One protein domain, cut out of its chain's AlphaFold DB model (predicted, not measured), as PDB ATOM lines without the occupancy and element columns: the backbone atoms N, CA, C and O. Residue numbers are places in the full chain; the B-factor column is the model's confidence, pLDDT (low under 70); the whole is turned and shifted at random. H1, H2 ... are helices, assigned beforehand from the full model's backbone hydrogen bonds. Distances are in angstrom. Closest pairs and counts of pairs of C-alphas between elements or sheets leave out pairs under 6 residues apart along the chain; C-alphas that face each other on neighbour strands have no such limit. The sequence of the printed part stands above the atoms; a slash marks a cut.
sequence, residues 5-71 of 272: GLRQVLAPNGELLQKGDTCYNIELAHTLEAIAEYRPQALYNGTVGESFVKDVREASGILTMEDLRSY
ATOM      1  N   GLY A   5     -22.754  -0.785  35.594       87.25
ATOM      2  CA  GLY A   5     -22.056  -1.926  36.189       87.25
ATOM      3  C   GLY A   5     -22.999  -3.101  36.440       87.25
ATOM      4  O   GLY A   5     -22.761  -4.220  35.983       87.25
ATOM      5  N   LEU A   6     -24.147  -2.844  37.067       89.75
ATOM      6  CA  LEU A   6     -25.171  -3.863  37.276       89.75
ATOM      7  C   LEU A   6     -25.730  -4.382  35.953       89.75
ATOM      8  O   LEU A   6     -26.028  -5.571  35.848       89.75
ATOM      9  N   ARG A   7     -25.883  -3.522  34.935       91.06
ATOM     10  CA  ARG A   7     -26.376  -3.949  33.617       91.06
ATOM     11  C   ARG A   7     -25.415  -4.939  32.971       91.06
ATOM     12  O   ARG A   7     -25.878  -5.923  32.414       91.06
ATOM     13  N   GLN A   8     -24.111  -4.711  33.070       90.19
ATOM     14  CA  GLN A   8     -23.111  -5.609  32.500       90.19
ATOM     15  C   GLN A   8     -23.136  -7.002  33.145       90.19
ATOM     16  O   GLN A   8     -22.940  -7.995  32.451       90.19
ATOM     17  N   VAL A   9     -23.437  -7.081  34.445       92.38
ATOM     18  CA  VAL A   9     -23.475  -8.347  35.195       92.38
ATOM     19  C   VAL A   9     -24.820  -9.066  35.055       92.38
ATOM     20  O   VAL A   9     -24.865 -10.267  34.810       92.38
ATOM     21  N   LEU A  10     -25.933  -8.345  35.210       92.69
ATOM     22  CA  LEU A  10     -27.274  -8.937  35.295       92.69
ATOM     23  C   LEU A  10     -28.037  -8.927  33.965       92.69
ATOM     24  O   LEU A  10     -29.051  -9.613  33.850       92.69
ATOM     25  N   ALA A  11     -27.591  -8.133  32.987       92.56
ATOM     26  CA  ALA A  11     -28.211  -8.014  31.668       92.56
ATOM     27  C   ALA A  11     -27.187  -7.765  30.534       92.56
ATOM     28  O   ALA A  11     -27.296  -6.758  29.818       92.56
ATOM     29  N   PRO A  12     -26.194  -8.659  30.337       88.25
ATOM     30  CA  PRO A  12     -25.092  -8.447  29.391       88.25
ATOM     31  C   PRO A  12     -25.566  -8.259  27.941       88.25
ATOM     32  O   PRO A  12     -25.013  -7.442  27.210       88.25
ATOM     33  N   ASN A  13     -26.649  -8.938  27.548       87.62
ATOM     34  CA  ASN A  13     -27.233  -8.851  26.205       87.62
ATOM     35  C   ASN A  13     -28.374  -7.819  26.104       87.62
ATOM     36  O   ASN A  13     -29.108  -7.790  25.123       87.62
ATOM     37  N   GLY A  14     -28.563  -6.980  27.130       88.12
ATOM     38  CA  GLY A  14     -29.698  -6.056  27.233       88.12
ATOM     39  C   GLY A  14     -30.976  -6.678  27.802       88.12
ATOM     40  O   GLY A  14     -31.885  -5.934  28.168       88.12
ATOM     41  N   GLU A  15     -31.016  -8.002  27.955       89.75
ATOM     42  CA  GLU A  15     -32.074  -8.741  28.648       89.75
ATOM     43  C   GLU A  15     -31.575  -9.266  29.992       89.75
ATOM     44  O   GLU A  15     -30.413  -9.644  30.119       89.75
ATOM     45  N   LEU A  16     -32.458  -9.272  30.992       93.31
ATOM     46  CA  LEU A  16     -32.150  -9.814  32.313       93.31
ATOM     47  C   LEU A  16     -31.936 -11.327  32.231       93.31
ATOM     48  O   LEU A  16     -32.735 -12.029  31.610       93.31
ATOM     49  N   LEU A  17     -30.904 -11.811  32.922       92.94
ATOM     50  CA  LEU A  17     -30.653 -13.243  33.077       92.94
ATOM     51  C   LEU A  17     -31.874 -13.951  33.682       92.94
ATOM     52  O   LEU A  17     -32.508 -13.450  34.619       92.94
ATOM     53  N   GLN A  18     -32.194 -15.128  33.153       93.75
ATOM     54  CA  GLN A  18     -33.316 -15.950  33.582       93.75
ATOM     55  C   GLN A  18     -32.878 -17.105  34.484       93.75
ATOM     56  O   GLN A  18     -31.703 -17.430  34.649       93.75
ATOM     57  N   LYS A  19     -33.867 -17.749  35.110       92.38
ATOM     58  CA  LYS A  19     -33.632 -18.930  35.938       92.38
ATOM     59  C   LYS A  19     -33.027 -20.046  35.082       92.38
ATOM     60  O   LYS A  19     -33.680 -20.539  34.170       92.38
ATOM     61  N   GLY A  20     -31.825 -20.480  35.445       93.75
ATOM     62  CA  GLY A  20     -31.056 -21.481  34.701       93.75
ATOM     63  C   GLY A  20     -29.851 -20.891  33.969       93.75
ATOM     64  O   GLY A  20     -28.930 -21.639  33.655       93.75
ATOM     65  N   ASP A  21     -29.811 -19.569  33.778       92.94
ATOM     66  CA  ASP A  21     -28.656 -18.892  33.195       92.94
ATOM     67  C   ASP A  21     -27.510 -18.780  34.206       92.94
ATOM     68  O   ASP A  21     -27.711 -18.692  35.421       92.94
ATOM     69  N   THR A  22     -26.280 -18.755  33.692       91.81
ATOM     70  CA  THR A  22     -25.082 -18.536  34.512       91.81
ATOM     71  C   THR A  22     -24.718 -17.055  34.522       91.81
ATOM     72  O   THR A  22     -24.525 -16.448  33.470       91.81
ATOM     73  N   CYS A  23     -24.603 -16.477  35.719       92.00
ATOM     74  CA  CYS A  23     -24.172 -15.098  35.923       92.00
ATOM     75  C   CYS A  23     -22.658 -15.050  36.158       92.00
ATOM     76  O   CYS A  23     -22.156 -15.702  37.074       92.00
ATOM     77  N   TYR A  24     -21.941 -14.263  35.355       91.94
ATOM     78  CA  TYR A  24     -20.499 -14.067  35.488       91.94
ATOM     79  C   TYR A  24     -20.199 -12.638  35.940       91.94
ATOM     80  O   TYR A  24     -20.638 -11.678  35.311       91.94
ATOM     81  N   ASN A  25     -19.412 -12.495  37.009       94.69
ATOM     82  CA  ASN A  25     -18.920 -11.203  37.485       94.69
ATOM     83  C   ASN A  25     -17.387 -11.225  37.555       94.69
ATOM     84  O   ASN A  25     -16.798 -11.554  38.583       94.69
ATOM     85  N   ILE A  26     -16.763 -10.922  36.417       93.25
ATOM     86  CA  ILE A  26     -15.310 -11.007  36.228       93.25
ATOM     87  C   ILE A  26     -14.586  -9.934  37.059       93.25
ATOM     88  O   ILE A  26     -13.589 -10.229  37.707       93.25
ATOM     89  N   GLU A  27     -15.138  -8.722  37.135       92.00
ATOM     90  CA  GLU A  27     -14.570  -7.623  37.933       92.00
ATOM     91  C   GLU A  27     -14.547  -7.948  39.436       92.00
ATOM     92  O   GLU A  27     -13.566  -7.687  40.142       92.00
ATOM     93  N   LEU A  28     -15.607  -8.595  39.940       94.44
ATOM     94  CA  LEU A  28     -15.622  -9.101  41.312       94.44
ATOM     95  C   LEU A  28     -14.589 -10.214  41.510       94.44
ATOM     96  O   LEU A  28     -13.950 -10.256  42.559       94.44
ATOM     97  N   ALA A  29     -14.397 -11.093  40.524       96.06
ATOM     98  CA  ALA A  29     -13.387 -12.144  40.603       96.06
ATOM     99  C   ALA A  29     -11.971 -11.554  40.742       96.06
ATOM    100  O   ALA A  29     -11.255 -11.945  41.661       96.06
ATOM    101  N   HIS A  30     -11.611 -10.551  39.933       94.69
ATOM    102  CA  HIS A  30     -10.330  -9.840  40.057       94.69
ATOM    103  C   HIS A  30     -10.173  -9.133  41.407       94.69
ATOM    104  O   HIS A  30      -9.099  -9.142  42.009       94.69
ATOM    105  N   THR A  31     -11.258  -8.561  41.929       95.25
ATOM    106  CA  THR A  31     -11.254  -7.942  43.259       95.25
ATOM    107  C   THR A  31     -10.981  -8.972  44.359       95.25
ATOM    108  O   THR A  31     -10.178  -8.728  45.261       95.25
ATOM    109  N   LEU A  32     -11.626 -10.139  44.294       96.00
ATOM    110  CA  LEU A  32     -11.423 -11.227  45.251       96.00
ATOM    111  C   LEU A  32     -10.025 -11.844  45.135       96.00
ATOM    112  O   LEU A  32      -9.434 -12.174  46.160       96.00
ATOM    113  N   GLU A  33      -9.480 -11.946  43.924       96.75
ATOM    114  CA  GLU A  33      -8.102 -12.377  43.669       96.75
ATOM    115  C   GLU A  33      -7.095 -11.421  44.324       96.75
ATOM    116  O   GLU A  33      -6.240 -11.855  45.098       96.75
ATOM    117  N   ALA A  34      -7.274 -10.108  44.145       94.62
ATOM    118  CA  ALA A  34      -6.448  -9.101  44.805       94.62
ATOM    119  C   ALA A  34      -6.549  -9.168  46.342       94.62
ATOM    120  O   ALA A  34      -5.546  -9.025  47.042       94.62
ATOM    121  N   ILE A  35      -7.737  -9.419  46.900       95.69
ATOM    122  CA  ILE A  35      -7.913  -9.605  48.351       95.69
ATOM    123  C   ILE A  35      -7.260 -10.910  48.828       95.69
ATOM    124  O   ILE A  35      -6.721 -10.959  49.936       95.69
ATOM    125  N   ALA A  36      -7.290 -11.972  48.025       96.44
ATOM    126  CA  ALA A  36      -6.643 -13.234  48.365       96.44
ATOM    127  C   ALA A  36      -5.115 -13.077  48.436       96.44
ATOM    128  O   ALA A  36      -4.499 -13.576  49.381       96.44
ATOM    129  N   GLU A  37      -4.525 -12.333  47.497       96.38
ATOM    130  CA  GLU A  37      -3.083 -12.087  47.421       96.38
ATOM    131  C   GLU A  37      -2.605 -11.070  48.474       96.38
ATOM    132  O   GLU A  37      -1.714 -11.362  49.274       96.38
ATOM    133  N   TYR A  38      -3.237  -9.894  48.543       93.25
ATOM    134  CA  TYR A  38      -2.780  -8.767  49.370       93.25
ATOM    135  C   TYR A  38      -3.560  -8.603  50.682       93.25
ATOM    136  O   TYR A  38      -3.342  -7.643  51.432       93.25
ATOM    137  N   ARG A  39      -4.452  -9.549  51.010       93.88
ATOM    138  CA  ARG A  39      -5.272  -9.539  52.236       93.88
ATOM    139  C   ARG A  39      -6.146  -8.255  52.278       93.88
ATOM    140  O   ARG A  39      -6.439  -7.698  51.218       93.88
ATOM    141  N   PRO A  40      -6.613  -7.727  53.435       93.12
ATOM    142  CA  PRO A  40      -7.499  -6.562  53.419       93.12
ATOM    143  C   PRO A  40      -6.783  -5.273  52.979       93.12
ATOM    144  O   PRO A  40      -7.442  -4.266  52.725       93.12
ATOM    145  N   GLN A  41      -5.449  -5.285  52.854       93.38
ATOM    146  CA  GLN A  41      -4.695  -4.123  52.382       93.38
ATOM    147  C   GLN A  41      -5.033  -3.767  50.933       93.38
ATOM    148  O   GLN A  41      -4.991  -2.586  50.611       93.38
ATOM    149  N   ALA A  42      -5.457  -4.731  50.101       94.12
ATOM    150  CA  ALA A  42      -5.964  -4.459  48.752       94.12
ATOM    151  C   ALA A  42      -7.084  -3.406  48.755       94.12
ATOM    152  O   ALA A  42      -7.095  -2.505  47.918       94.12
ATOM    153  N   LEU A  43      -8.002  -3.497  49.724       94.75
ATOM    154  CA  LEU A  43      -9.158  -2.612  49.837       94.75
ATOM    155  C   LEU A  43      -8.838  -1.317  50.591       94.75
ATOM    156  O   LEU A  43      -9.301  -0.253  50.200       94.75
ATOM    157  N   TYR A  44      -8.073  -1.385  51.681       95.38
ATOM    158  CA  TYR A  44      -7.848  -0.208  52.532       95.38
ATOM    159  C   TYR A  44      -6.680   0.674  52.070       95.38
ATOM    160  O   TYR A  44      -6.691   1.879  52.310       95.38
ATOM    161  N   ASN A  45      -5.683   0.091  51.401       93.12
ATOM    162  CA  ASN A  45      -4.458   0.768  50.965       93.12
ATOM    163  C   ASN A  45      -4.071   0.476  49.508       93.12
ATOM    164  O   ASN A  45      -3.014   0.927  49.073       93.12
ATOM    165  N   GLY A  46      -4.885  -0.281  48.776       92.31
ATOM    166  CA  GLY A  46      -4.585  -0.710  47.418       92.31
ATOM    167  C   GLY A  46      -5.479  -0.067  46.366       92.31
ATOM    168  O   GLY A  46      -6.394   0.707  46.654       92.31
ATOM    169  N   THR A  47      -5.215  -0.458  45.124       93.81
ATOM    170  CA  THR A  47      -5.902   0.011  43.915       93.81
ATOM    171  C   THR A  47      -7.398  -0.294  43.929       93.81
ATOM    172  O   THR A  47      -8.184   0.496  43.421       93.81
ATOM    173  N   VAL A  48      -7.817  -1.399  44.559       95.44
ATOM    174  CA  VAL A  48      -9.239  -1.746  44.725       95.44
ATOM    175  C   VAL A  48      -9.965  -0.669  45.535       95.44
ATOM    176  O   VAL A  48     -11.058  -0.248  45.160       95.44
ATOM    177  N   GLY A  49      -9.355  -0.191  46.623       95.25
ATOM    178  CA  GLY A  49      -9.900   0.904  47.426       95.25
ATOM    179  C   GLY A  49     -10.001   2.212  46.651       95.25
ATOM    180  O   GLY A  49     -11.018   2.899  46.728       95.25
ATOM    181  N   GLU A  50      -8.970   2.536  45.871       95.75
ATOM    182  CA  GLU A  50      -8.930   3.754  45.054       95.75
ATOM    183  C   GLU A  50     -10.020   3.756  43.979       95.75
ATOM    184  O   GLU A  50     -10.752   4.742  43.856       95.75
ATOM    185  N   SER A  51     -10.177   2.643  43.255       94.88
ATOM    186  CA  SER A  51     -11.258   2.457  42.282       94.88
ATOM    187  C   SER A  51     -12.627   2.565  42.952       94.88
ATOM    188  O   SER A  51     -13.481   3.312  42.486       94.88
ATOM    189  N   PHE A  52     -12.812   1.928  44.110       95.19
ATOM    190  CA  PHE A  52     -14.067   2.005  44.855       95.19
ATOM    191  C   PHE A  52     -14.416   3.437  45.295       95.19
ATOM    192  O   PHE A  52     -15.550   3.885  45.130       95.19
ATOM    193  N   VAL A  53     -13.449   4.189  45.832       96.56
ATOM    194  CA  VAL A  53     -13.661   5.592  46.222       96.56
ATOM    195  C   VAL A  53     -13.996   6.451  45.009       96.56
ATOM    196  O   VAL A  53     -14.873   7.312  45.103       96.56
ATOM    197  N   LYS A  54     -13.331   6.217  43.875       95.69
ATOM    198  CA  LYS A  54     -13.609   6.916  42.620       95.69
ATOM    199  C   LYS A  54     -15.052   6.682  42.168       95.69
ATOM    200  O   LYS A  54     -15.765   7.659  41.963       95.69
ATOM    201  N   ASP A  55     -15.505   5.432  42.127       93.31
ATOM    202  CA  ASP A  55     -16.867   5.078  41.709       93.31
ATOM    203  C   ASP A  55     -17.924   5.707  42.628       93.31
ATOM    204  O   ASP A  55     -18.909   6.297  42.175       93.31
ATOM    205  N   VAL A  56     -17.698   5.669  43.947       95.00
ATOM    206  CA  VAL A  56     -18.594   6.305  44.924       95.00
ATOM    207  C   VAL A  56     -18.641   7.819  44.724       95.00
ATOM    208  O   VAL A  56     -19.711   8.417  44.826       95.00
ATOM    209  N   ARG A  57     -17.504   8.458  44.436       95.00
ATOM    210  CA  ARG A  57     -17.423   9.904  44.187       95.00
ATOM    211  C   ARG A  57     -18.107  10.305  42.885       95.00
ATOM    212  O   ARG A  57     -18.797  11.322  42.873       95.00
ATOM    213  N   GLU A  58     -17.971   9.508  41.829       94.12
ATOM    214  CA  GLU A  58     -18.695   9.694  40.566       94.12
ATOM    215  C   GLU A  58     -20.212   9.585  40.773       94.12
ATOM    216  O   GLU A  58     -20.976  10.390  40.240       94.12
ATOM    217  N   ALA A  59     -20.649   8.689  41.660       91.81
ATOM    218  CA  ALA A  59     -22.033   8.584  42.117       91.81
ATOM    219  C   ALA A  59     -22.450   9.670  43.140       91.81
ATOM    220  O   ALA A  59     -23.498   9.555  43.775       91.81
ATOM    221  N   SER A  60     -21.662  10.744  43.299       94.31
ATOM    222  CA  SER A  60     -21.902  11.857  44.237       94.31
ATOM    223  C   SER A  60     -21.872  11.478  45.728       94.31
ATOM    224  O   SER A  60     -22.465  12.158  46.567       94.31
ATOM    225  N   GLY A  61     -21.169  10.405  46.087       94.38
ATOM    226  CA  GLY A  61     -20.920  10.001  47.468       94.38
ATOM    227  C   GLY A  61     -19.790  10.785  48.149       94.38
ATOM    228  O   GLY A  61     -19.006  11.496  47.520       94.38
ATOM    229  N   ILE A  62     -19.695  10.643  49.474       96.31
ATOM    230  CA  ILE A  62     -18.750  11.394  50.327       96.31
ATOM    231  C   ILE A  62     -17.530  10.584  50.779       96.31
ATOM    232  O   ILE A  62     -16.688  11.114  51.497       96.31
ATOM    233  N   LEU A  63     -17.427   9.319  50.373       96.31
ATOM    234  CA  LEU A  63     -16.374   8.415  50.827       96.31
ATOM    235  C   LEU A  63     -14.986   8.898  50.375       96.31
ATOM    236  O   LEU A  63     -14.817   9.382  49.255       96.31
ATOM    237  N   THR A  64     -13.986   8.787  51.241       96.44
ATOM    238  CA  THR A  64     -12.575   9.052  50.932       96.44
ATOM    239  C   THR A  64     -11.700   7.835  51.215       96.44
ATOM    240  O   THR A  64     -12.074   6.940  51.973       96.44
ATOM    241  N   MET A  65     -10.482   7.833  50.664       96.00
ATOM    242  CA  MET A  65      -9.461   6.855  51.059       96.00
ATOM    243  C   MET A  65      -9.090   6.970  52.541       96.00
ATOM    244  O   MET A  65      -8.728   5.972  53.155       96.00
ATOM    245  N   GLU A  66      -9.210   8.159  53.137       96.12
ATOM    246  CA  GLU A  66      -8.963   8.347  54.568       96.12
ATOM    247  C   GLU A  66     -10.032   7.650  55.423       96.12
ATOM    248  O   GLU A  66      -9.709   7.019  56.428       96.12
ATOM    249  N   ASP A  67     -11.297   7.667  54.991       96.31
ATOM    250  CA  ASP A  67     -12.378   6.930  55.661       96.31
ATOM    251  C   ASP A  67     -12.137   5.416  55.619       96.31
ATOM    252  O   ASP A  67     -12.343   4.718  56.612       96.31
ATOM    253  N   LEU A  68     -11.648   4.902  54.483       95.88
ATOM    254  CA  LEU A  68     -11.281   3.492  54.362       95.88
ATOM    255  C   LEU A  68     -10.111   3.141  55.288       95.88
ATOM    256  O   LEU A  68     -10.194   2.174  56.040       95.88
ATOM    257  N   ARG A  69      -9.041   3.939  55.293       95.38
ATOM    258  CA  ARG A  69      -7.846   3.695  56.125       95.38
ATOM    259  C   ARG A  69      -8.108   3.822  57.618       95.38
ATOM    260  O   ARG A  69      -7.505   3.109  58.420       95.38
ATOM    261  N   SER A  70      -8.990   4.738  58.000       96.25
ATOM    262  CA  SER A  70      -9.364   4.968  59.393       96.25
ATOM    263  C   SER A  70     -10.378   3.946  59.919       96.25
ATOM    264  O   SER A  70     -10.584   3.870  61.137       96.25
ATOM    265  N   TYR A  71     -10.970   3.121  59.046       95.06
ATOM    266  CA  TYR A  71     -11.892   2.064  59.443       95.06
ATOM    267  C   TYR A  71     -11.204   1.028  60.343       95.06
ATOM    268  O   TYR A  71     -10.179   0.438  60.002       95.06
TER     269      TYR A  71
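Overview. This is residues 5 to 71 of the 272 residues of an uncharacterized protein of Coptis chinensis (UniProt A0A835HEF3). What does the model look like at first sight? Two of the longer helices, H2 and H4, make an open V with the short H3 near its corner, and H5 packs on H3 and on part of H4; from the other end of H2 a long link, residues 11 to 25, leads away to the small helix H1, which touches no other helix. What is it built of? The printed part has 67 residues with five named helices, in the order H1, H2, H3, H4, H5, and no named strand; its class is all helix, with 41 of the 67 residues in these helices. How tightly is it drawn together? It is loose, with a radius of gyration of the C-alphas of 14.7 A, and flat, spanning 42 by 30 by 15 A along its three main axes.

Along the chain. Where is the longest helix? H2 holds residues 26 to 38, from C-alpha 26 at (-15.310, -11.007, 36.228) to C-alpha 38 at (-2.780, -8.767, 49.370), which are 18.3 A apart. What follows it along the chain? H3 is residues 41 to 44, four residues long, and H4 is residues 47 to 58, with 16.4 A from first to last C-alpha. H5 is residues 65 to 70, measuring 8.5 A from its first to its last C-alpha, and it ends with C-alpha 70 at (-9.364, 4.968, 59.393). What comes before H2? H1 is residues 5 to 10, 8.8 A from first to last C-alpha, and it begins with C-alpha 5 at (-22.056, -1.926, 36.189).

Arrangement. What is near H2? H2 and H3 touch only at the corner by their tight link, H2 with residues 34 to 35 alone; their closest C-alphas are those of Ile 35 and Ala 42, 5.5 A apart. H2 and H4 are close but not clearly touching, with the closest C-alphas, those of Thr 31 and Val 48, 6.7 A apart; they run opposite ways at a steep tilt of 45 degrees. How do H3, H4 and H5 meet? H3 and H4 touch only at the corner, H4 with residues 48 to 50 alone, and their closest C-alphas are those of Leu 43 and Gly 49 at 4.3 A. H3 and H5 touch, the closest C-alphas being those of Tyr 44 and Arg 69 at 5.3 A. H4 touches H5 with residues 49 to 53 alone, the closest C-alphas being those of Val 53 and Met 65 at 6.5 A, and the two run opposite ways at a steep tilt of 62 degrees. Which helices stay apart? H1 is apart from H2, H3, H4 and H5, and H2 is apart from H5. What do the backbone N and O atoms show? In H1, H2, H4 and H5 every O i to N i+4 pair is within hydrogen-bond range. H3, with 4 residues, is too short for such a pair, and its 1 pair of O i and N i+3 is within range.

Size, cuts and confidence. How far does it reach? The two C-alphas farthest apart are those of Gly 20 and Ser 70, at 42.2 A, while the first and last printed C-alphas, those of Gly 5 and Tyr 71, are 25.7 A apart. Is it cut, and which links are long? The printed part has no cut. The link from H1 to H2 is long, with 15 residues whose C-alphas lie 10 to 25 A from the mean of the C-alphas; the link from H4 to H5 is short, and those from H2 to H3 and from H3 to H4 are tight. How confident is the model? The mean pLDDT of the printed part is 93.8, and no printed residue is under 70.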